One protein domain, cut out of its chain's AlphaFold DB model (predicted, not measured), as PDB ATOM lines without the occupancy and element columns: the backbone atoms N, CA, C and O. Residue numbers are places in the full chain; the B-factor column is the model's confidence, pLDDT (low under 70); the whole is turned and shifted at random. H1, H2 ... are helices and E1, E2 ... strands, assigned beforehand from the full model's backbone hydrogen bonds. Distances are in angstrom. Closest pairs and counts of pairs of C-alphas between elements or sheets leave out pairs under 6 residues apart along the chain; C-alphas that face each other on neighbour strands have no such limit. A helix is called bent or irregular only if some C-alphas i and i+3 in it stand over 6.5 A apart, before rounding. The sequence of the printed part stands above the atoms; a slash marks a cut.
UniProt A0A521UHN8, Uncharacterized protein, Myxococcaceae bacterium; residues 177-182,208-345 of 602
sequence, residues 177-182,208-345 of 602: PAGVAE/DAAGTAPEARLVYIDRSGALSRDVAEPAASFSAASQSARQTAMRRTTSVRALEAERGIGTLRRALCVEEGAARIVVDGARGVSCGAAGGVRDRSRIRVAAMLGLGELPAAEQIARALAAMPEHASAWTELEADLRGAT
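AT A GLANCE: This is residues 177 to 182 and 208 to 345 of the 602 residues of an uncharacterized protein of Myxococcaceae bacterium (UniProt A0A521UHN8). Five helices run side by side in an up-and-down bundle, each against the one before it, with H3 in the middle, H1 and H2 packed on one side of it and H4 and H5 on the other. At the end where H1 begins, E2 folds back on residues 286 to 287 as a small hairpin, and loop residues 222 to 227 stick out. The printed part has 144 residues with named elements in the order E1 H1 H2 E2 H3 H4 H5, mostly helix. It is compact, with a radius of gyration of the C-alphas of 16.2 A and spans of 47 by 36 by 34 A.

HOW THE PARTS SIT: E1, residues 216 to 219, pairs with no named strand; its C-alpha 218 is 5.6 A from C-alpha 237 of H1, residues 233 to 249. H1 and H2, residues 255 to 272, form a helical hairpin at 20 degrees, closest at C-alphas 249 and 255, 4.4 A. E2, residues 281 to 283, pairs with no named strand. The hub H3, residues 293 to 311, touches H1 at C-alphas 249 and 307, 4.4 A, and H2 at C-alphas 255 and 307, 4.5 A. H3 and H4, residues 314 to 325, form a hairpin at 15 degrees, closest at C-alphas 305 and 317, 4.6 A. H4 and H5, residues 328 to 343, form another at 25 degrees, closest at C-alphas 325 and 334, 5.5 A. H1 and H5 are apart. Every O i to N i+4 pair is within hydrogen-bond range in H1, H2 and H4, against 14 of 15 in H3 and 8 of 12 in H5.

IN THESE COORDINATES: E1 begins at C-alpha 216 (44.508, -10.108, -36.468). H1 measures 23.8 A, H2 25.3 A, H3 27.3 A and H4 16.3 A. H5, 24.1 A, is irregular, with C-alphas 329 and 332 8.0 A apart, has a kink of 33 degrees near residue 335, and ends at C-alpha 343 (35.912, -3.200, -64.115).

THE WHOLE: C-alphas 178 and 345 are the two farthest apart, 47.7 A. Residues 183 to 207 are cut out, with C-alphas 182 and 208 7.6 A apart. The link from E1 to H1 is long, 13 residues. The mean pLDDT of the printed part is 71.8, and residues 177 to 182 and 208 to 233 are among those under 70.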
ATOM      1  N   PRO A 177      33.301  -4.380 -21.564       63.72
ATOM      2  CA  PRO A 177      32.091  -4.187 -20.775       63.72
ATOM      3  C   PRO A 177      31.322  -5.508 -20.630       63.72
ATOM      4  O   PRO A 177      31.459  -6.415 -21.453       63.72
ATOM      5  N   ALA A 178      30.472  -5.609 -19.605       57.97
ATOM      6  CA  ALA A 178      29.591  -6.765 -19.458       57.97
ATOM      7  C   ALA A 178      28.703  -6.919 -20.709       57.97
ATOM      8  O   ALA A 178      28.120  -5.942 -21.169       57.97
ATOM      9  N   GLY A 179      28.621  -8.135 -21.263       58.44
ATOM     10  CA  GLY A 179      27.838  -8.435 -22.471       58.44
ATOM     11  C   GLY A 179      28.583  -8.282 -23.805       58.44
ATOM     12  O   GLY A 179      28.048  -8.684 -24.836       58.44
ATOM     13  N   VAL A 180      29.820  -7.772 -23.809       63.00
ATOM     14  CA  VAL A 180      30.682  -7.726 -25.003       63.00
ATOM     15  C   VAL A 180      31.651  -8.911 -24.984       63.00
ATOM     16  O   VAL A 180      32.160  -9.278 -23.928       63.00
ATOM     17  N   ALA A 181      31.920  -9.502 -26.153       64.44
ATOM     18  CA  ALA A 181      32.842 -10.629 -26.280       64.44
ATOM     19  C   ALA A 181      34.218 -10.298 -25.674       64.44
ATOM     20  O   ALA A 181      34.845  -9.284 -26.020       64.44
ATOM     21  N   GLU A 182      34.693 -11.163 -24.777       65.88
ATOM     22  CA  GLU A 182      36.023 -11.024 -24.200       65.88
ATOM     23  C   GLU A 182      37.075 -11.199 -25.299       65.88
ATOM     24  O   GLU A 182      36.882 -11.892 -26.301       65.88
ATOM     25  N   ASP A 208      36.095 -16.888 -26.690       61.06
ATOM     26  CA  ASP A 208      35.311 -18.112 -26.927       61.06
ATOM     27  C   ASP A 208      35.568 -18.756 -28.299       61.06
ATOM     28  O   ASP A 208      34.902 -19.716 -28.694       61.06
ATOM     29  N   ALA A 209      36.498 -18.214 -29.087       56.75
ATOM     30  CA  ALA A 209      36.713 -18.690 -30.441       56.75
ATOM     31  C   ALA A 209      37.718 -19.857 -30.448       56.75
ATOM     32  O   ALA A 209      38.928 -19.678 -30.330       56.75
ATOM     33  N   ALA A 210      37.209 -21.081 -30.609       52.44
ATOM     34  CA  ALA A 210      38.034 -22.276 -30.765       52.44
ATOM     35  C   ALA A 210      38.892 -22.191 -32.041       52.44
ATOM     36  O   ALA A 210      38.325 -22.005 -33.112       52.44
ATOM     37  N   GLY A 211      40.222 -22.354 -31.907       49.38
ATOM     38  CA  GLY A 211      41.251 -22.778 -32.891       49.38
ATOM     39  C   GLY A 211      41.350 -22.095 -34.268       49.38
ATOM     40  O   GLY A 211      42.439 -21.779 -34.728       49.38
ATOM     41  N   THR A 212      40.224 -21.861 -34.929       51.16
ATOM     42  CA  THR A 212      40.046 -21.178 -36.216       51.16
ATOM     43  C   THR A 212      39.547 -19.742 -36.043       51.16
ATOM     44  O   THR A 212      39.028 -19.137 -36.982       51.16
ATOM     45  N   ALA A 213      39.641 -19.207 -34.825       52.28
ATOM     46  CA  ALA A 213      39.296 -17.831 -34.520       52.28
ATOM     47  C   ALA A 213      40.058 -16.868 -35.440       52.28
ATOM     48  O   ALA A 213      41.272 -17.018 -35.594       52.28
ATOM     49  N   PRO A 214      39.396 -15.855 -36.014       56.16
ATOM     50  CA  PRO A 214      40.092 -14.814 -36.746       56.16
ATOM     51  C   PRO A 214      41.011 -14.048 -35.787       56.16
ATOM     52  O   PRO A 214      40.551 -13.276 -34.948       56.16
ATOM     53  N   GLU A 215      42.309 -14.290 -35.911       59.19
ATOM     54  CA  GLU A 215      43.368 -13.491 -35.310       59.19
ATOM     55  C   GLU A 215      43.670 -12.343 -36.270       59.19
ATOM     56  O   GLU A 215      43.923 -12.588 -37.452       59.19
ATOM     57  N   ALA A 216      43.685 -11.100 -35.788       56.97
ATOM     58  CA  ALA A 216      44.508 -10.108 -36.468       56.97
ATOM     59  C   ALA A 216      45.715  -9.775 -35.624       56.97
ATOM     60  O   ALA A 216      45.646  -9.623 -34.402       56.97
ATOM     61  N   ARG A 217      46.817  -9.654 -36.349       62.19
ATOM     62  CA  ARG A 217      48.087  -9.184 -35.846       62.19
ATOM     63  C   ARG A 217      48.106  -7.692 -36.093       62.19
ATOM     64  O   ARG A 217      48.150  -7.249 -37.239       62.19
ATOM     65  N   LEU A 218      47.998  -6.936 -35.016       59.75
ATOM     66  CA  LEU A 218      48.295  -5.518 -35.039       59.75
ATOM     67  C   LEU A 218      49.802  -5.418 -34.923       59.75
ATOM     68  O   LEU A 218      50.376  -5.842 -33.918       59.75
ATOM     69  N   VAL A 219      50.425  -4.946 -35.994       57.19
ATOM     70  CA  VAL A 219      51.866  -4.761 -36.035       57.19
ATOM     71  C   VAL A 219      52.098  -3.289 -35.748       57.19
ATOM     72  O   VAL A 219      51.679  -2.424 -36.516       57.19
ATOM     73  N   TYR A 220      52.625  -3.025 -34.559       55.16
ATOM     74  CA  TYR A 220      52.804  -1.683 -34.013       55.16
ATOM     75  C   TYR A 220      54.205  -1.139 -34.306       55.16
ATOM     76  O   TYR A 220      54.468   0.007 -34.006       55.16
ATOM     77  N   ILE A 221      55.116  -1.964 -34.833       51.72
ATOM     78  CA  ILE A 221      56.479  -1.594 -35.224       51.72
ATOM     79  C   ILE A 221      56.879  -2.619 -36.305       51.72
ATOM     80  O   ILE A 221      56.973  -3.804 -36.016       51.72
ATOM     81  N   ASP A 222      56.961  -2.228 -37.578       41.50
ATOM     82  CA  ASP A 222      57.409  -3.108 -38.688       41.50
ATOM     83  C   ASP A 222      58.178  -2.281 -39.720       41.50
ATOM     84  O   ASP A 222      57.856  -2.259 -40.910       41.50
ATOM     85  N   ARG A 223      59.117  -1.459 -39.240       46.66
ATOM     86  CA  ARG A 223      59.996  -0.650 -40.090       46.66
ATOM     87  C   ARG A 223      61.370  -0.573 -39.452       46.66
ATOM     88  O   ARG A 223      61.472  -0.167 -38.301       46.66
ATOM     89  N   SER A 224      62.393  -0.868 -40.245       38.94
ATOM     90  CA  SER A 224      63.787  -0.777 -39.825       38.94
ATOM     91  C   SER A 224      64.154   0.646 -39.384       38.94
ATOM     92  O   SER A 224      64.013   1.583 -40.183       38.94
ATOM     93  N   GLY A 225      64.648   0.809 -38.154       40.47
ATOM     94  CA  GLY A 225      65.354   2.012 -37.697       40.47
ATOM     95  C   GLY A 225      64.532   3.268 -37.356       40.47
ATOM     96  O   GLY A 225      65.098   4.366 -37.330       40.47
ATOM     97  N   ALA A 226      63.225   3.182 -37.082       36.34
ATOM     98  CA  ALA A 226      62.493   4.330 -36.534       36.34
ATOM     99  C   ALA A 226      61.365   3.937 -35.574       36.34
ATOM    100  O   ALA A 226      60.404   3.283 -35.959       36.34
ATOM    101  N   LEU A 227      61.453   4.470 -34.347       40.09
ATOM    102  CA  LEU A 227      60.415   4.526 -33.312       40.09
ATOM    103  C   LEU A 227      59.033   4.875 -33.900       40.09
ATOM    104  O   LEU A 227      58.690   6.063 -33.976       40.09
ATOM    105  N   SER A 228      58.207   3.896 -34.271       46.75
ATOM    106  CA  SER A 228      56.834   4.194 -34.669       46.75
ATOM    107  C   SER A 228      55.966   4.393 -33.429       46.75
ATOM    108  O   SER A 228      55.385   3.504 -32.825       46.75
ATOM    109  N   ARG A 229      55.937   5.653 -32.999       55.44
ATOM    110  CA  ARG A 229      55.076   6.172 -31.928       55.44
ATOM    111  C   ARG A 229      53.752   6.693 -32.481       55.44
ATOM    112  O   ARG A 229      53.120   7.544 -31.857       55.44
ATOM    113  N   ASP A 230      53.382   6.285 -33.695       61.09
ATOM    114  CA  ASP A 230      52.174   6.789 -34.327       61.09
ATOM    115  C   ASP A 230      50.962   6.056 -33.738       61.09
ATOM    116  O   ASP A 230      50.719   4.867 -33.933       61.09
ATOM    117  N   VAL A 231      50.176   6.803 -32.972       65.31
ATOM    118  CA  VAL A 231      48.920   6.337 -32.378       65.31
ATOM    119  C   VAL A 231      47.924   5.843 -33.442       65.31
ATOM    120  O   VAL A 231      46.974   5.143 -33.101       65.31
ATOM    121  N   ALA A 232      48.139   6.160 -34.726       67.50
ATOM    122  CA  ALA A 232      47.347   5.679 -35.853       67.50
ATOM    123  C   ALA A 232      47.750   4.286 -36.384       67.50
ATOM    124  O   ALA A 232      47.017   3.721 -37.201       67.50
ATOM    125  N   GLU A 233      48.865   3.689 -35.954       67.69
ATOM    126  CA  GLU A 233      49.344   2.423 -36.532       67.69
ATOM    127  C   GLU A 233      48.426   1.215 -36.341       67.69
ATOM    128  O   GLU A 233      48.275   0.446 -37.299       67.69
ATOM    129  N   PRO A 234      47.733   1.027 -35.201       70.50
ATOM    130  CA  PRO A 234      46.782  -0.072 -35.107       70.50
ATOM    131  C   PRO A 234      45.658   0.087 -36.145       70.50
ATOM    132  O   PRO A 234      45.270  -0.887 -36.791       70.50
ATOM    133  N   ALA A 235      45.192   1.318 -36.397       72.00
ATOM    134  CA  ALA A 235      44.242   1.600 -37.473       72.00
ATOM    135  C   ALA A 235      44.834   1.332 -38.874       72.00
ATOM    136  O   ALA A 235      44.132   0.792 -39.736       72.00
ATOM    137  N   ALA A 236      46.114   1.642 -39.099       71.50
ATOM    138  CA  ALA A 236      46.810   1.336 -40.348       71.50
ATOM    139  C   ALA A 236      46.946  -0.180 -40.584       71.50
ATOM    140  O   ALA A 236      46.643  -0.647 -41.681       71.50
ATOM    141  N   SER A 237      47.286  -0.961 -39.552       69.50
ATOM    142  CA  SER A 237      47.323  -2.433 -39.590       69.50
ATOM    143  C   SER A 237      45.965  -3.031 -39.977       69.50
ATOM    144  O   SER A 237      45.882  -3.906 -40.841       69.50
ATOM    145  N   PHE A 238      44.871  -2.512 -39.405       71.62
ATOM    146  CA  PHE A 238      43.511  -2.903 -39.795       71.62
ATOM    147  C   PHE A 238      43.202  -2.593 -41.260       71.62
ATOM    148  O   PHE A 238      42.601  -3.418 -41.961       71.62
ATOM    149  N   SER A 239      43.606  -1.410 -41.725       74.62
ATOM    150  CA  SER A 239      43.420  -1.017 -43.119       74.62
ATOM    151  C   SER A 239      44.234  -1.915 -44.054       74.62
ATOM    152  O   SER A 239      43.687  -2.408 -45.037       74.62
ATOM    153  N   ALA A 240      45.490  -2.217 -43.718       75.62
ATOM    154  CA  ALA A 240      46.363  -3.090 -44.498       75.62
ATOM    155  C   ALA A 240      45.813  -4.523 -44.598       75.62
ATOM    156  O   ALA A 240      45.736  -5.077 -45.697       75.62
ATOM    157  N   ALA A 241      45.337  -5.098 -43.489       74.31
ATOM    158  CA  ALA A 241      44.675  -6.405 -43.493       74.31
ATOM    159  C   ALA A 241      43.424  -6.405 -44.390       74.31
ATOM    160  O   ALA A 241      43.212  -7.326 -45.182       74.31
ATOM    161  N   SER A 242      42.627  -5.335 -44.322       80.12
ATOM    162  CA  SER A 242      41.432  -5.176 -45.154       80.12
ATOM    163  C   SER A 242      41.769  -5.023 -46.641       80.12
ATOM    164  O   SER A 242      41.105  -5.609 -47.498       80.12
ATOM    165  N   GLN A 243      42.824  -4.274 -46.961       82.50
ATOM    166  CA  GLN A 243      43.318  -4.098 -48.326       82.50
ATOM    167  C   GLN A 243      43.875  -5.404 -48.899       82.50
ATOM    168  O   GLN A 243      43.517  -5.764 -50.019       82.50
ATOM    169  N   SER A 244      44.673  -6.149 -48.130       79.94
ATOM    170  CA  SER A 244      45.198  -7.464 -48.525       79.94
ATOM    171  C   SER A 244      44.070  -8.467 -48.809       79.94
ATOM    172  O   SER A 244      44.034  -9.116 -49.864       79.94
ATOM    173  N   ALA A 245      43.061  -8.520 -47.929       83.00
ATOM    174  CA  ALA A 245      41.867  -9.330 -48.148       83.00
ATOM    175  C   ALA A 245      41.117  -8.906 -49.425       83.00
ATOM    176  O   ALA A 245      40.731  -9.761 -50.218       83.00
ATOM    177  N   ARG A 246      40.964  -7.599 -49.686       85.69
ATOM    178  CA  ARG A 246      40.323  -7.083 -50.911       85.69
ATOM    179  C   ARG A 246      41.104  -7.447 -52.177       85.69
ATOM    180  O   ARG A 246      40.495  -7.892 -53.147       85.69
ATOM    181  N   GLN A 247      42.426  -7.281 -52.183       83.81
ATOM    182  CA  GLN A 247      43.274  -7.567 -53.350       83.81
ATOM    183  C   GLN A 247      43.198  -9.040 -53.769       83.81
ATOM    184  O   GLN A 247      43.216  -9.362 -54.958       83.81
ATOM    185  N   THR A 248      43.063  -9.943 -52.799       81.38
ATOM    186  CA  THR A 248      42.903 -11.379 -53.060       81.38
ATOM    187  C   THR A 248      41.446 -11.782 -53.313       81.38
ATOM    188  O   THR A 248      41.201 -12.831 -53.909       81.38
ATOM    189  N   ALA A 249      40.466 -10.955 -52.948       85.12
ATOM    190  CA  ALA A 249      39.044 -11.279 -53.048       85.12
ATOM    191  C   ALA A 249      38.532 -11.448 -54.487       85.12
ATOM    192  O   ALA A 249      37.644 -12.267 -54.720       85.12
ATOM    193  N   MET A 250      39.098 -10.724 -55.461       78.75
ATOM    194  CA  MET A 250      38.621 -10.753 -56.854       78.75
ATOM    195  C   MET A 250      38.943 -12.054 -57.604       78.75
ATOM    196  O   MET A 250      38.391 -12.296 -58.676       78.75
ATOM    197  N   ARG A 251      39.820 -12.916 -57.075       80.25
ATOM    198  CA  ARG A 251      40.124 -14.213 -57.696       80.25
ATOM    199  C   ARG A 251      39.210 -15.291 -57.120       80.25
ATOM    200  O   ARG A 251      39.218 -15.522 -55.914       80.25
ATOM    201  N   ARG A 252      38.510 -16.028 -57.989       77.31
ATOM    202  CA  ARG A 252      37.536 -17.070 -57.606       77.31
ATOM    203  C   ARG A 252      38.065 -18.086 -56.586       77.31
ATOM    204  O   ARG A 252      37.330 -18.504 -55.700       77.31
ATOM    205  N   THR A 253      39.337 -18.473 -56.692       79.81
ATOM    206  CA  THR A 253      39.988 -19.447 -55.796       79.81
ATOM    207  C   THR A 253      40.209 -18.925 -54.375       79.81
ATOM    208  O   THR A 253      40.387 -19.719 -53.456       79.81
ATOM    209  N   THR A 254      40.214 -17.607 -54.176       83.56
ATOM    210  CA  THR A 254      40.506 -16.956 -52.890       83.56
ATOM    211  C   THR A 254      39.335 -16.139 -52.349       83.56
ATOM    212  O   THR A 254      39.368 -15.754 -51.184       83.56
ATOM    213  N   SER A 255      38.263 -15.938 -53.121       79.69
ATOM    214  CA  SER A 255      37.076 -15.187 -52.687       79.69
ATOM    215  C   SER A 255      36.407 -15.755 -51.429       79.69
ATOM    216  O   SER A 255      35.957 -14.988 -50.584       79.69
ATOM    217  N   VAL A 256      36.374 -17.084 -51.254       79.94
ATOM    218  CA  VAL A 256      35.821 -17.710 -50.032       79.94
ATOM    219  C   VAL A 256      36.657 -17.339 -48.803       79.94
ATOM    220  O   VAL A 256      36.106 -16.874 -47.809       79.94
ATOM    221  N   ARG A 257      37.989 -17.432 -48.906       79.19
ATOM    222  CA  ARG A 257      38.912 -17.008 -47.838       79.19
ATOM    223  C   ARG A 257      38.809 -15.509 -47.556       79.19
ATOM    224  O   ARG A 257      38.906 -15.093 -46.409       79.19
ATOM    225  N   ALA A 258      38.565 -14.689 -48.578       82.50
ATOM    226  CA  ALA A 258      38.345 -13.258 -48.391       82.50
ATOM    227  C   ALA A 258      37.049 -12.957 -47.611       82.50
ATOM    228  O   ALA A 258      37.031 -12.032 -46.804       82.50
ATOM    229  N   LEU A 259      35.982 -13.750 -47.787       80.62
ATOM    230  CA  LEU A 259      34.768 -13.644 -46.963       80.62
ATOM    231  C   LEU A 259      35.010 -14.077 -45.511       80.62
ATOM    232  O   LEU A 259      34.452 -13.483 -44.590       80.62
ATOM    233  N   GLU A 260      35.847 -15.087 -45.285       77.75
ATOM    234  CA  GLU A 260      36.277 -15.472 -43.934       77.75
ATOM    235  C   GLU A 260      37.100 -14.356 -43.279       77.75
ATOM    236  O   GLU A 260      36.817 -13.977 -42.142       77.75
ATOM    237  N   ALA A 261      38.034 -13.754 -44.023       77.44
ATOM    238  CA  ALA A 261      38.802 -12.596 -43.574       77.44
ATOM    239  C   ALA A 261      37.901 -11.385 -43.270       77.44
ATOM    240  O   ALA A 261      38.080 -10.737 -42.243       77.44
ATOM    241  N   GLU A 262      36.887 -11.104 -44.098       84.69
ATOM    242  CA  GLU A 262      35.896 -10.042 -43.858       84.69
ATOM    243  C   GLU A 262      35.138 -10.242 -42.541       84.69
ATOM    244  O   GLU A 262      35.021  -9.308 -41.739       84.69
ATOM    245  N   ARG A 263      34.649 -11.465 -42.292       78.38
ATOM    246  CA  ARG A 263      34.007 -11.816 -41.017       78.38
ATOM    247  C   ARG A 263      34.983 -11.665 -39.863       78.38
ATOM    248  O   ARG A 263      34.598 -11.141 -38.820       78.38
ATOM    249  N   GLY A 264      36.231 -12.078 -40.068       72.88
ATOM    250  CA  GLY A 264      37.297 -11.955 -39.089       72.88
ATOM    251  C   GLY A 264      37.574 -10.520 -38.673       72.88
ATOM    252  O   GLY A 264      37.506 -10.201 -37.488       72.88
ATOM    253  N   ILE A 265      37.757  -9.636 -39.651       76.38
ATOM    254  CA  ILE A 265      37.924  -8.193 -39.448       76.38
ATOM    255  C   ILE A 265      36.710  -7.608 -38.713       76.38
ATOM    256  O   ILE A 265      36.866  -6.802 -37.797       76.38
ATOM    257  N   GLY A 266      35.492  -8.031 -39.065       76.94
ATOM    258  CA  GLY A 266      34.271  -7.581 -38.395       76.94
ATOM    259  C   GLY A 266      34.141  -8.028 -36.947       76.94
ATOM    260  O   GLY A 266      33.781  -7.220 -36.092       76.94
ATOM    261  N   THR A 267      34.420  -9.299 -36.670       74.69
ATOM    262  CA  THR A 267      34.427  -9.841 -35.310       74.69
ATOM    263  C   THR A 267      35.471  -9.139 -34.472       74.69
ATOM    264  O   THR A 267      35.149  -8.653 -33.392       74.69
ATOM    265  N   LEU A 268      36.680  -8.991 -35.001       73.88
ATOM    266  CA  LEU A 268      37.752  -8.336 -34.287       73.88
ATOM    267  C   LEU A 268      37.449  -6.859 -34.008       73.88
ATOM    268  O   LEU A 268      37.647  -6.396 -32.891       73.88
ATOM    269  N   ARG A 269      36.913  -6.116 -34.981       76.56
ATOM    270  CA  ARG A 269      36.545  -4.712 -34.760       76.56
ATOM    271  C   ARG A 269      35.478  -4.568 -33.676       76.56
ATOM    272  O   ARG A 269      35.617  -3.697 -32.831       76.56
ATOM    273  N   ARG A 270      34.447  -5.424 -33.664       76.25
ATOM    274  CA  ARG A 270      33.461  -5.449 -32.563       76.25
ATOM    275  C   ARG A 270      34.119  -5.771 -31.228       76.25
ATOM    276  O   ARG A 270      33.744  -5.214 -30.212       76.25
ATOM    277  N   ALA A 271      35.109  -6.653 -31.239       74.00
ATOM    278  CA  ALA A 271      35.829  -7.011 -30.034       74.00
ATOM    279  C   ALA A 271      36.700  -5.849 -29.522       74.00
ATOM    280  O   ALA A 271      36.858  -5.710 -28.319       74.00
ATOM    281  N   LEU A 272      37.222  -4.987 -30.400       76.44
ATOM    282  CA  LEU A 272      38.060  -3.833 -30.045       76.44
ATOM    283  C   LEU A 272      37.301  -2.521 -29.814       76.44
ATOM    284  O   LEU A 272      37.907  -1.546 -29.368       76.44
ATOM    285  N   CYS A 273      36.008  -2.485 -30.116       78.69
ATOM    286  CA  CYS A 273      35.175  -1.294 -30.021       78.69
ATOM    287  C   CYS A 273      34.013  -1.540 -29.064       78.69
ATOM    288  O   CYS A 273      33.256  -2.486 -29.250       78.69
ATOM    289  N   VAL A 274      33.846  -0.681 -28.058       72.81
ATOM    290  CA  VAL A 274      32.642  -0.707 -27.208       72.81
ATOM    291  C   VAL A 274      31.446  -0.104 -27.952       72.81
ATOM    292  O   VAL A 274      31.633   0.599 -28.949       72.81
ATOM    293  N   GLU A 275      30.221  -0.353 -27.478       64.69
ATOM    294  CA  GLU A 275      28.987   0.084 -28.158       64.69
ATOM    295  C   GLU A 275      28.898   1.606 -28.374       64.69
ATOM    296  O   GLU A 275      28.364   2.051 -29.386       64.69
ATOM    297  N   GLU A 276      29.519   2.408 -27.506       60.94
ATOM    298  CA  GLU A 276      29.603   3.873 -27.646       60.94
ATOM    299  C   GLU A 276      30.699   4.344 -28.628       60.94
ATOM    300  O   GLU A 276      30.984   5.536 -28.750       60.94
ATOM    301  N   GLY A 277      31.361   3.421 -29.333       68.38
ATOM    302  CA  GLY A 277      32.415   3.740 -30.296       68.38
ATOM    303  C   GLY A 277      33.752   4.135 -29.659       68.38
ATOM    304  O   GLY A 277      34.590   4.742 -30.335       68.38
ATOM    305  N   ALA A 278      33.983   3.806 -28.382       76.38
ATOM    306  CA  ALA A 278      35.296   3.950 -27.750       76.38
ATOM    307  C   ALA A 278      36.220   2.771 -28.111       76.38
ATOM    308  O   ALA A 278      35.772   1.641 -28.323       76.38
ATOM    309  N   ALA A 279      37.516   3.052 -28.216       78.44
ATOM    310  CA  ALA A 279      38.531   2.069 -28.577       78.44
ATOM    311  C   ALA A 279      39.071   1.380 -27.327       78.44
ATOM    312  O   ALA A 279      39.454   2.063 -26.387       78.44
ATOM    313  N   ARG A 280      39.159   0.048 -27.348       77.94
ATOM    314  CA  ARG A 280      39.765  -0.735 -26.258       77.94
ATOM    315  C   ARG A 280      41.287  -0.788 -26.322       77.94
ATOM    316  O   ARG A 280      41.916  -1.169 -25.345       77.94
ATOM    317  N   ILE A 281      41.866  -0.461 -27.477       76.44
ATOM    318  CA  ILE A 281      43.313  -0.308 -27.623       76.44
ATOM    319  C   ILE A 281      43.634   1.163 -27.452       76.44
ATOM    320  O   ILE A 281      43.215   1.991 -28.268       76.44
ATOM    321  N   VAL A 282      44.389   1.461 -26.407       75.44
ATOM    322  CA  VAL A 282      44.896   2.795 -26.113       75.44
ATOM    323  C   VAL A 282      46.413   2.750 -26.212       75.44
ATOM    324  O   VAL A 282      47.049   1.852 -25.666       75.44
ATOM    325  N   VAL A 283      46.982   3.706 -26.933       73.69
ATOM    326  CA  VAL A 283      48.420   3.860 -27.141       73.69
ATOM    327  C   VAL A 283      48.805   5.214 -26.579       73.69
ATOM    328  O   VAL A 283      48.333   6.235 -27.077       73.69
ATOM    329  N   ASP A 284      49.615   5.232 -25.521       72.56
ATOM    330  CA  ASP A 284      50.077   6.471 -24.877       72.56
ATOM    331  C   ASP A 284      48.927   7.433 -24.516       72.56
ATOM    332  O   ASP A 284      49.008   8.650 -24.676       72.56
ATOM    333  N   GLY A 285      47.808   6.868 -24.050       71.25
ATOM    334  CA  GLY A 285      46.595   7.609 -23.686       71.25
ATOM    335  C   GLY A 285      45.699   8.014 -24.866       71.25
ATOM    336  O   GLY A 285      44.573   8.460 -24.645       71.25
ATOM    337  N   ALA A 286      46.137   7.829 -26.113       73.50
ATOM    338  CA  ALA A 286      45.344   8.084 -27.312       73.50
ATOM    339  C   ALA A 286      44.640   6.817 -27.825       73.50
ATOM    340  O   ALA A 286      45.100   5.695 -27.629       73.50
ATOM    341  N   ARG A 287      43.515   6.982 -28.532       76.56
ATOM    342  CA  ARG A 287      42.777   5.857 -29.135       76.56
ATOM    343  C   ARG A 287      43.603   5.236 -30.265       76.56
ATOM    344  O   ARG A 287      43.808   5.888 -31.282       76.56
ATOM    345  N   GLY A 288      43.999   3.972 -30.119       71.19
ATOM    346  CA  GLY A 288      44.778   3.243 -31.128       71.19
ATOM    347  C   GLY A 288      43.959   2.802 -32.347       71.19
ATOM    348  O   GLY A 288      44.499   2.601 -33.432       71.19
ATOM    349  N   VAL A 289      42.637   2.659 -32.202       75.19
ATOM    350  CA  VAL A 289      41.724   2.275 -33.293       75.19
ATOM    351  C   VAL A 289      40.542   3.239 -33.352       75.19
ATOM    352  O   VAL A 289      39.955   3.590 -32.333       75.19
ATOM    353  N   SER A 290      40.137   3.653 -34.555       76.06
ATOM    354  CA  SER A 290      38.903   4.426 -34.729       76.06
ATOM    355  C   SER A 290      37.685   3.503 -34.736       76.06
ATOM    356  O   SER A 290      37.490   2.719 -35.670       76.06
ATOM    357  N   CYS A 291      36.846   3.625 -33.712       76.19
ATOM    358  CA  CYS A 291      35.677   2.776 -33.480       76.19
ATOM    359  C   CYS A 291      34.347   3.362 -33.981       76.19
ATOM    360  O   CYS A 291      33.288   2.803 -33.715       76.19
ATOM    361  N   GLY A 292      34.387   4.429 -34.787       70.44
ATOM    362  CA  GLY A 292      33.189   4.971 -35.434       70.44
ATOM    363  C   GLY A 292      32.525   3.973 -36.394       70.44
ATOM    364  O   GLY A 292      33.210   3.160 -37.033       70.44
ATOM    365  N   ALA A 293      31.196   4.064 -36.526       62.00
ATOM    366  CA  ALA A 293      30.378   3.208 -37.392       62.00
ATOM    367  C   ALA A 293      30.882   3.184 -38.848       62.00
ATOM    368  O   ALA A 293      30.893   2.137 -39.496       62.00
ATOM    369  N   ALA A 294      31.402   4.317 -39.332       61.84
ATOM    370  CA  ALA A 294      31.690   4.489 -40.745       61.84
ATOM    371  C   ALA A 294      32.922   3.706 -41.264       61.84
ATOM    372  O   ALA A 294      32.910   3.167 -42.372       61.84
ATOM    373  N   GLY A 295      34.007   3.608 -40.489       63.97
ATOM    374  CA  GLY A 295      35.254   3.003 -40.988       63.97
ATOM    375  C   GLY A 295      35.141   1.491 -41.217       63.97
ATOM    376  O   GLY A 295      35.545   0.966 -42.250       63.97
ATOM    377  N   GLY A 296      34.529   0.786 -40.266       68.31
ATOM    378  CA  GLY A 296      34.475  -0.678 -40.273       68.31
ATOM    379  C   GLY A 296      33.480  -1.253 -41.259       68.31
ATOM    380  O   GLY A 296      33.736  -2.296 -41.857       68.31
ATOM    381  N   VAL A 297      32.342  -0.580 -41.428       73.50
ATOM    382  CA  VAL A 297      31.322  -0.981 -42.400       73.50
ATOM    383  C   VAL A 297      31.864  -0.817 -43.818       73.50
ATOM    384  O   VAL A 297      31.689  -1.720 -44.640       73.50
ATOM    385  N   ARG A 298      32.601   0.268 -44.089       78.25
ATOM    386  CA  ARG A 298      33.211   0.542 -45.395       78.25
ATOM    387  C   ARG A 298      34.198  -0.546 -45.826       78.25
ATOM    388  O   ARG A 298      34.016  -1.131 -46.893       78.25
ATOM    389  N   ASP A 299      35.214  -0.838 -45.017       79.81
ATOM    390  CA  ASP A 299      36.288  -1.768 -45.401       79.81
ATOM    391  C   ASP A 299      35.788  -3.206 -45.560       79.81
ATOM    392  O   ASP A 299      36.071  -3.869 -46.560       79.81
ATOM    393  N   ARG A 300      34.942  -3.662 -44.633       85.44
ATOM    394  CA  ARG A 300      34.310  -4.984 -44.716       85.44
ATOM    395  C   ARG A 300      33.450  -5.129 -45.955       85.44
ATOM    396  O   ARG A 300      33.541  -6.125 -46.672       85.44
ATOM    397  N   SER A 301      32.627  -4.125 -46.233       84.81
ATOM    398  CA  SER A 301      31.728  -4.205 -47.374       84.81
ATOM    399  C   SER A 301      32.488  -4.166 -48.697       84.81
ATOM    400  O   SER A 301      32.070  -4.826 -49.641       84.81
ATOM    401  N   ARG A 302      33.653  -3.506 -48.759       86.81
ATOM    402  CA  ARG A 302      34.560  -3.569 -49.918       86.81
ATOM    403  C   ARG A 302      35.126  -4.956 -50.160       86.81
ATOM    404  O   ARG A 302      35.075  -5.432 -51.291       86.81
ATOM    405  N   ILE A 303      35.621  -5.619 -49.115       88.31
ATOM    406  CA  ILE A 303      36.100  -7.005 -49.226       88.31
ATOM    407  C   ILE A 303      34.954  -7.902 -49.686       88.31
ATOM    408  O   ILE A 303      35.119  -8.690 -50.614       88.31
ATOM    409  N   ARG A 304      33.768  -7.741 -49.084       88.62
ATOM    410  CA  ARG A 304      32.587  -8.533 -49.427       88.62
ATOM    411  C   ARG A 304      32.152  -8.321 -50.872       88.62
ATOM    412  O   ARG A 304      31.901  -9.305 -51.556       88.62
ATOM    413  N   VAL A 305      32.093  -7.078 -51.352       87.06
ATOM    414  CA  VAL A 305      31.787  -6.775 -52.758       87.06
ATOM    415  C   VAL A 305      32.826  -7.424 -53.666       87.06
ATOM    416  O   VAL A 305      32.444  -8.212 -54.524       87.06
ATOM    417  N   ALA A 306      34.121  -7.191 -53.440       86.62
ATOM    418  CA  ALA A 306      35.186  -7.776 -54.256       86.62
ATOM    419  C   ALA A 306      35.153  -9.317 -54.264       86.62
ATOM    420  O   ALA A 306      35.369  -9.932 -55.307       86.62
ATOM    421  N   ALA A 307      34.822  -9.945 -53.132       85.06
ATOM    422  CA  ALA A 307      34.683 -11.392 -53.030       85.06
ATOM    423  C   ALA A 307      33.463 -11.905 -53.800       85.06
ATOM    424  O   ALA A 307      33.567 -12.897 -54.517       85.06
ATOM    425  N   MET A 308      32.322 -11.216 -53.711       84.06
ATOM    426  CA  MET A 308      31.139 -11.549 -54.508       84.06
ATOM    427  C   MET A 308      31.428 -11.398 -56.005       84.06
ATOM    428  O   MET A 308      31.084 -12.288 -56.775       84.06
ATOM    429  N   LEU A 309      32.146 -10.348 -56.418       81.75
ATOM    430  CA  LEU A 309      32.610 -10.196 -57.802       81.75
ATOM    431  C   LEU A 309      33.502 -11.372 -58.230       81.75
ATOM    432  O   LEU A 309      33.269 -11.953 -59.287       81.75
ATOM    433  N   GLY A 310      34.469 -11.771 -57.397       79.06
ATOM    434  CA  GLY A 310      35.361 -12.902 -57.681       79.06
ATOM    435  C   GLY A 310      34.656 -14.264 -57.740       79.06
ATOM    436  O   GLY A 310      35.053 -15.133 -58.519       79.06
ATOM    437  N   LEU A 311      33.567 -14.444 -56.984       78.81
ATOM    438  CA  LEU A 311      32.689 -15.618 -57.072       78.81
ATOM    439  C   LEU A 311      31.764 -15.592 -58.299       78.81
ATOM    440  O   LEU A 311      31.145 -16.608 -58.614       78.81
ATOM    441  N   GLY A 312      31.675 -14.461 -59.002       72.81
ATOM    442  CA  GLY A 312      30.695 -14.238 -60.063       72.81
ATOM    443  C   GLY A 312      29.294 -13.906 -59.538       72.81
ATOM    444  O   GLY A 312      28.346 -13.912 -60.314       72.81
ATOM    445  N   GLU A 313      29.147 -13.584 -58.252       75.69
ATOM    446  CA  GLU A 313      27.894 -13.206 -57.580       75.69
ATOM    447  C   GLU A 313      27.617 -11.706 -57.695       75.69
ATOM    448  O   GLU A 313      27.427 -10.969 -56.725       75.69
ATOM    449  N   LEU A 314      27.613 -11.238 -58.935       77.00
ATOM    450  CA  LEU A 314      27.495  -9.830 -59.272       77.00
ATOM    451  C   LEU A 314      26.208  -9.142 -58.751       77.00
ATOM    452  O   LEU A 314      26.313  -8.014 -58.261       77.00
ATOM    453  N   PRO A 315      25.016  -9.779 -58.760       71.56
ATOM    454  CA  PRO A 315      23.819  -9.177 -58.167       71.56
ATOM    455  C   PRO A 315      23.954  -8.940 -56.657       71.56
ATOM    456  O   PRO A 315      23.551  -7.893 -56.151       71.56
ATOM    457  N   ALA A 316      24.570  -9.884 -55.935       75.44
ATOM    458  CA  ALA A 316      24.822  -9.742 -54.504       75.44
ATOM    459  C   ALA A 316      25.836  -8.621 -54.230       75.44
ATOM    460  O   ALA A 316      25.641  -7.821 -53.312       75.44
ATOM    461  N   ALA A 317      26.886  -8.526 -55.053       80.44
ATOM    462  CA  ALA A 317      27.864  -7.444 -54.999       80.44
ATOM    463  C   ALA A 317      27.190  -6.066 -55.148       80.44
ATOM    464  O   ALA A 317      27.425  -5.158 -54.352       80.44
ATOM    465  N   GLU A 318      26.291  -5.924 -56.123       80.12
ATOM    466  CA  GLU A 318      25.576  -4.672 -56.358       80.12
ATOM    467  C   GLU A 318      24.570  -4.340 -55.248       80.12
ATOM    468  O   GLU A 318      24.451  -3.179 -54.860       80.12
ATOM    469  N   GLN A 319      23.858  -5.330 -54.701       79.00
ATOM    470  CA  GLN A 319      22.935  -5.109 -53.583       79.00
ATOM    471  C   GLN A 319      23.665  -4.555 -52.352       79.00
ATOM    472  O   GLN A 319      23.191  -3.606 -51.727       79.00
ATOM    473  N   ILE A 320      24.837  -5.113 -52.028       80.56
ATOM    474  CA  ILE A 320      25.680  -4.626 -50.927       80.56
ATOM    475  C   ILE A 320      26.136  -3.194 -51.209       80.56
ATOM    476  O   ILE A 320      26.039  -2.327 -50.342       80.56
ATOM    477  N   ALA A 321      26.597  -2.931 -52.431       81.69
ATOM    478  CA  ALA A 321      27.055  -1.606 -52.813       81.69
ATOM    479  C   ALA A 321      25.908  -0.569 -52.744       81.69
ATOM    480  O   ALA A 321      26.122   0.538 -52.257       81.69
ATOM    481  N   ARG A 322      24.673  -0.932 -53.135       78.38
ATOM    482  CA  ARG A 322      23.475  -0.078 -52.998       78.38
ATOM    483  C   ARG A 322      23.150   0.247 -51.546       78.38
ATOM    484  O   ARG A 322      22.864   1.400 -51.234       78.38
ATOM    485  N   ALA A 323      23.205  -0.754 -50.670       78.06
ATOM    486  CA  ALA A 323      22.965  -0.554 -49.244       78.06
ATOM    487  C   ALA A 323      23.970   0.442 -48.638       78.06
ATOM    488  O   ALA A 323      23.580   1.275 -47.828       78.06
ATOM    489  N   LEU A 324      25.233   0.410 -49.079       78.12
ATOM    490  CA  LEU A 324      26.243   1.392 -48.669       78.12
ATOM    491  C   LEU A 324      25.998   2.778 -49.260       78.12
ATOM    492  O   LEU A 324      26.163   3.764 -48.559       78.12
ATOM    493  N   ALA A 325      25.619   2.873 -50.536       77.00
ATOM    494  CA  ALA A 325      25.371   4.159 -51.188       77.00
ATOM    495  C   ALA A 325      24.199   4.930 -50.564       77.00
ATOM    496  O   ALA A 325      24.173   6.156 -50.616       77.00
ATOM    497  N   ALA A 326      23.242   4.218 -49.961       77.88
ATOM    498  CA  ALA A 326      22.137   4.816 -49.220       77.88
ATOM    499  C   ALA A 326      22.570   5.458 -47.885       77.88
ATOM    500  O   ALA A 326      21.786   6.197 -47.295       77.88
ATOM    501  N   MET A 327      23.793   5.191 -47.409       77.50
ATOM    502  CA  MET A 327      24.354   5.767 -46.184       77.50
ATOM    503  C   MET A 327      25.192   7.013 -46.543       77.50
ATOM    504  O   MET A 327      26.216   6.876 -47.223       77.50
ATOM    505  N   PRO A 328      24.799   8.233 -46.121       75.44
ATOM    506  CA  PRO A 328      25.478   9.480 -46.498       75.44
ATOM    507  C   PRO A 328      26.981   9.495 -46.178       75.44
ATOM    508  O   PRO A 328      27.788   9.971 -46.977       75.44
ATOM    509  N   GLU A 329      27.381   8.899 -45.054       76.44
ATOM    510  CA  GLU A 329      28.774   8.739 -44.620       76.44
ATOM    511  C   GLU A 329      29.630   7.834 -45.536       76.44
ATOM    512  O   GLU A 329      30.842   7.692 -45.334       76.44
ATOM    513  N   HIS A 330      29.029   7.209 -46.555       73.75
ATOM    514  CA  HIS A 330      29.662   6.227 -47.440       73.75
ATOM    515  C   HIS A 330      29.632   6.586 -48.925       73.75
ATOM    516  O   HIS A 330      30.077   5.785 -49.751       73.75
ATOM    517  N   ALA A 331      29.219   7.803 -49.285       71.94
ATOM    518  CA  ALA A 331      29.154   8.240 -50.680       71.94
ATOM    519  C   ALA A 331      30.489   8.079 -51.445       71.94
ATOM    520  O   ALA A 331      30.499   7.655 -52.596       71.94
ATOM    521  N   SER A 332      31.638   8.326 -50.805       72.50
ATOM    522  CA  SER A 332      32.959   8.119 -51.431       72.50
ATOM    523  C   SER A 332      33.335   6.642 -51.589       72.50
ATOM    524  O   SER A 332      34.084   6.273 -52.494       72.50
ATOM    525  N   ALA A 333      32.803   5.764 -50.732       69.75
ATOM    526  CA  ALA A 333      32.991   4.326 -50.867       69.75
ATOM    527  C   ALA A 333      32.265   3.784 -52.100       69.75
ATOM    528  O   ALA A 333      32.792   2.886 -52.756       69.75
ATOM    529  N   TRP A 334      31.106   4.360 -52.427       74.12
ATOM    530  CA  TRP A 334      30.332   4.000 -53.608       74.12
ATOM    531  C   TRP A 334      31.116   4.206 -54.906       74.12
ATOM    532  O   TRP A 334      31.137   3.297 -55.725       74.12
ATOM    533  N   THR A 335      31.834   5.322 -55.079       76.56
ATOM    534  CA  THR A 335      32.598   5.592 -56.315       76.56
ATOM    535  C   THR A 335      33.644   4.513 -56.614       76.56
ATOM    536  O   THR A 335      33.779   4.074 -57.754       76.56
ATOM    537  N   GLU A 336      34.365   4.042 -55.593       75.50
ATOM    538  CA  GLU A 336      35.341   2.954 -55.753       75.50
ATOM    539  C   GLU A 336      34.667   1.601 -56.023       75.50
ATOM    540  O   GLU A 336      35.135   0.839 -56.865       75.50
ATOM    541  N   LEU A 337      33.561   1.295 -55.338       77.31
ATOM    542  CA  LEU A 337      32.806   0.056 -55.563       77.31
ATOM    543  C   LEU A 337      32.170   0.025 -56.950       77.31
ATOM    544  O   LEU A 337      32.101  -1.021 -57.588       77.31
ATOM    545  N   GLU A 338      31.725   1.177 -57.431       76.62
ATOM    546  CA  GLU A 338      31.213   1.340 -58.777       76.62
ATOM    547  C   GLU A 338      32.321   1.141 -59.817       76.62
ATOM    548  O   GLU A 338      32.061   0.570 -60.875       76.62
ATOM    549  N   ALA A 339      33.556   1.565 -59.529       77.50
ATOM    550  CA  ALA A 339      34.707   1.272 -60.378       77.50
ATOM    551  C   ALA A 339      35.015  -0.235 -60.415       77.50
ATOM    552  O   ALA A 339      35.215  -0.768 -61.505       77.50
ATOM    553  N   ASP A 340      34.966  -0.938 -59.277       76.69
ATOM    554  CA  ASP A 340      35.126  -2.401 -59.214       76.69
ATOM    555  C   ASP A 340      34.014  -3.120 -60.002       76.69
ATOM    556  O   ASP A 340      34.283  -4.002 -60.825       76.69
ATOM    557  N   LEU A 341      32.759  -2.694 -59.808       75.00
ATOM    558  CA  LEU A 341      31.597  -3.198 -60.543       75.00
ATOM    559  C   LEU A 341      31.750  -2.964 -62.045       75.00
ATOM    560  O   LEU A 341      31.480  -3.882 -62.811       75.00
ATOM    561  N   ARG A 342      32.211  -1.776 -62.465       73.94
ATOM    562  CA  ARG A 342      32.485  -1.425 -63.868       73.94
ATOM    563  C   ARG A 342      33.663  -2.215 -64.444       73.94
ATOM    564  O   ARG A 342      33.560  -2.688 -65.574       73.94
ATOM    565  N   GLY A 343      34.748  -2.412 -63.697       70.50
ATOM    566  CA  GLY A 343      35.912  -3.200 -64.115       70.50
ATOM    567  C   GLY A 343      35.544  -4.642 -64.468       70.50
ATOM    568  O   GLY A 343      35.963  -5.151 -65.512       70.50
ATOM    569  N   ALA A 344      34.646  -5.247 -63.685       64.62
ATOM    570  CA  ALA A 344      34.097  -6.579 -63.940       64.62
ATOM    571  C   ALA A 344      33.241  -6.681 -65.226       64.62
ATOM    572  O   ALA A 344      32.856  -7.781 -65.621       64.62
ATOM    573  N   THR A 345      32.934  -5.565 -65.903       62.91
ATOM    574  CA  THR A 345      32.062  -5.529 -67.100       62.91
ATOM    575  C   THR A 345      32.805  -5.486 -68.430       62.91
ATOM    576  O   THR A 345      32.188  -5.452 -69.498       62.91
TER     577      THR A 345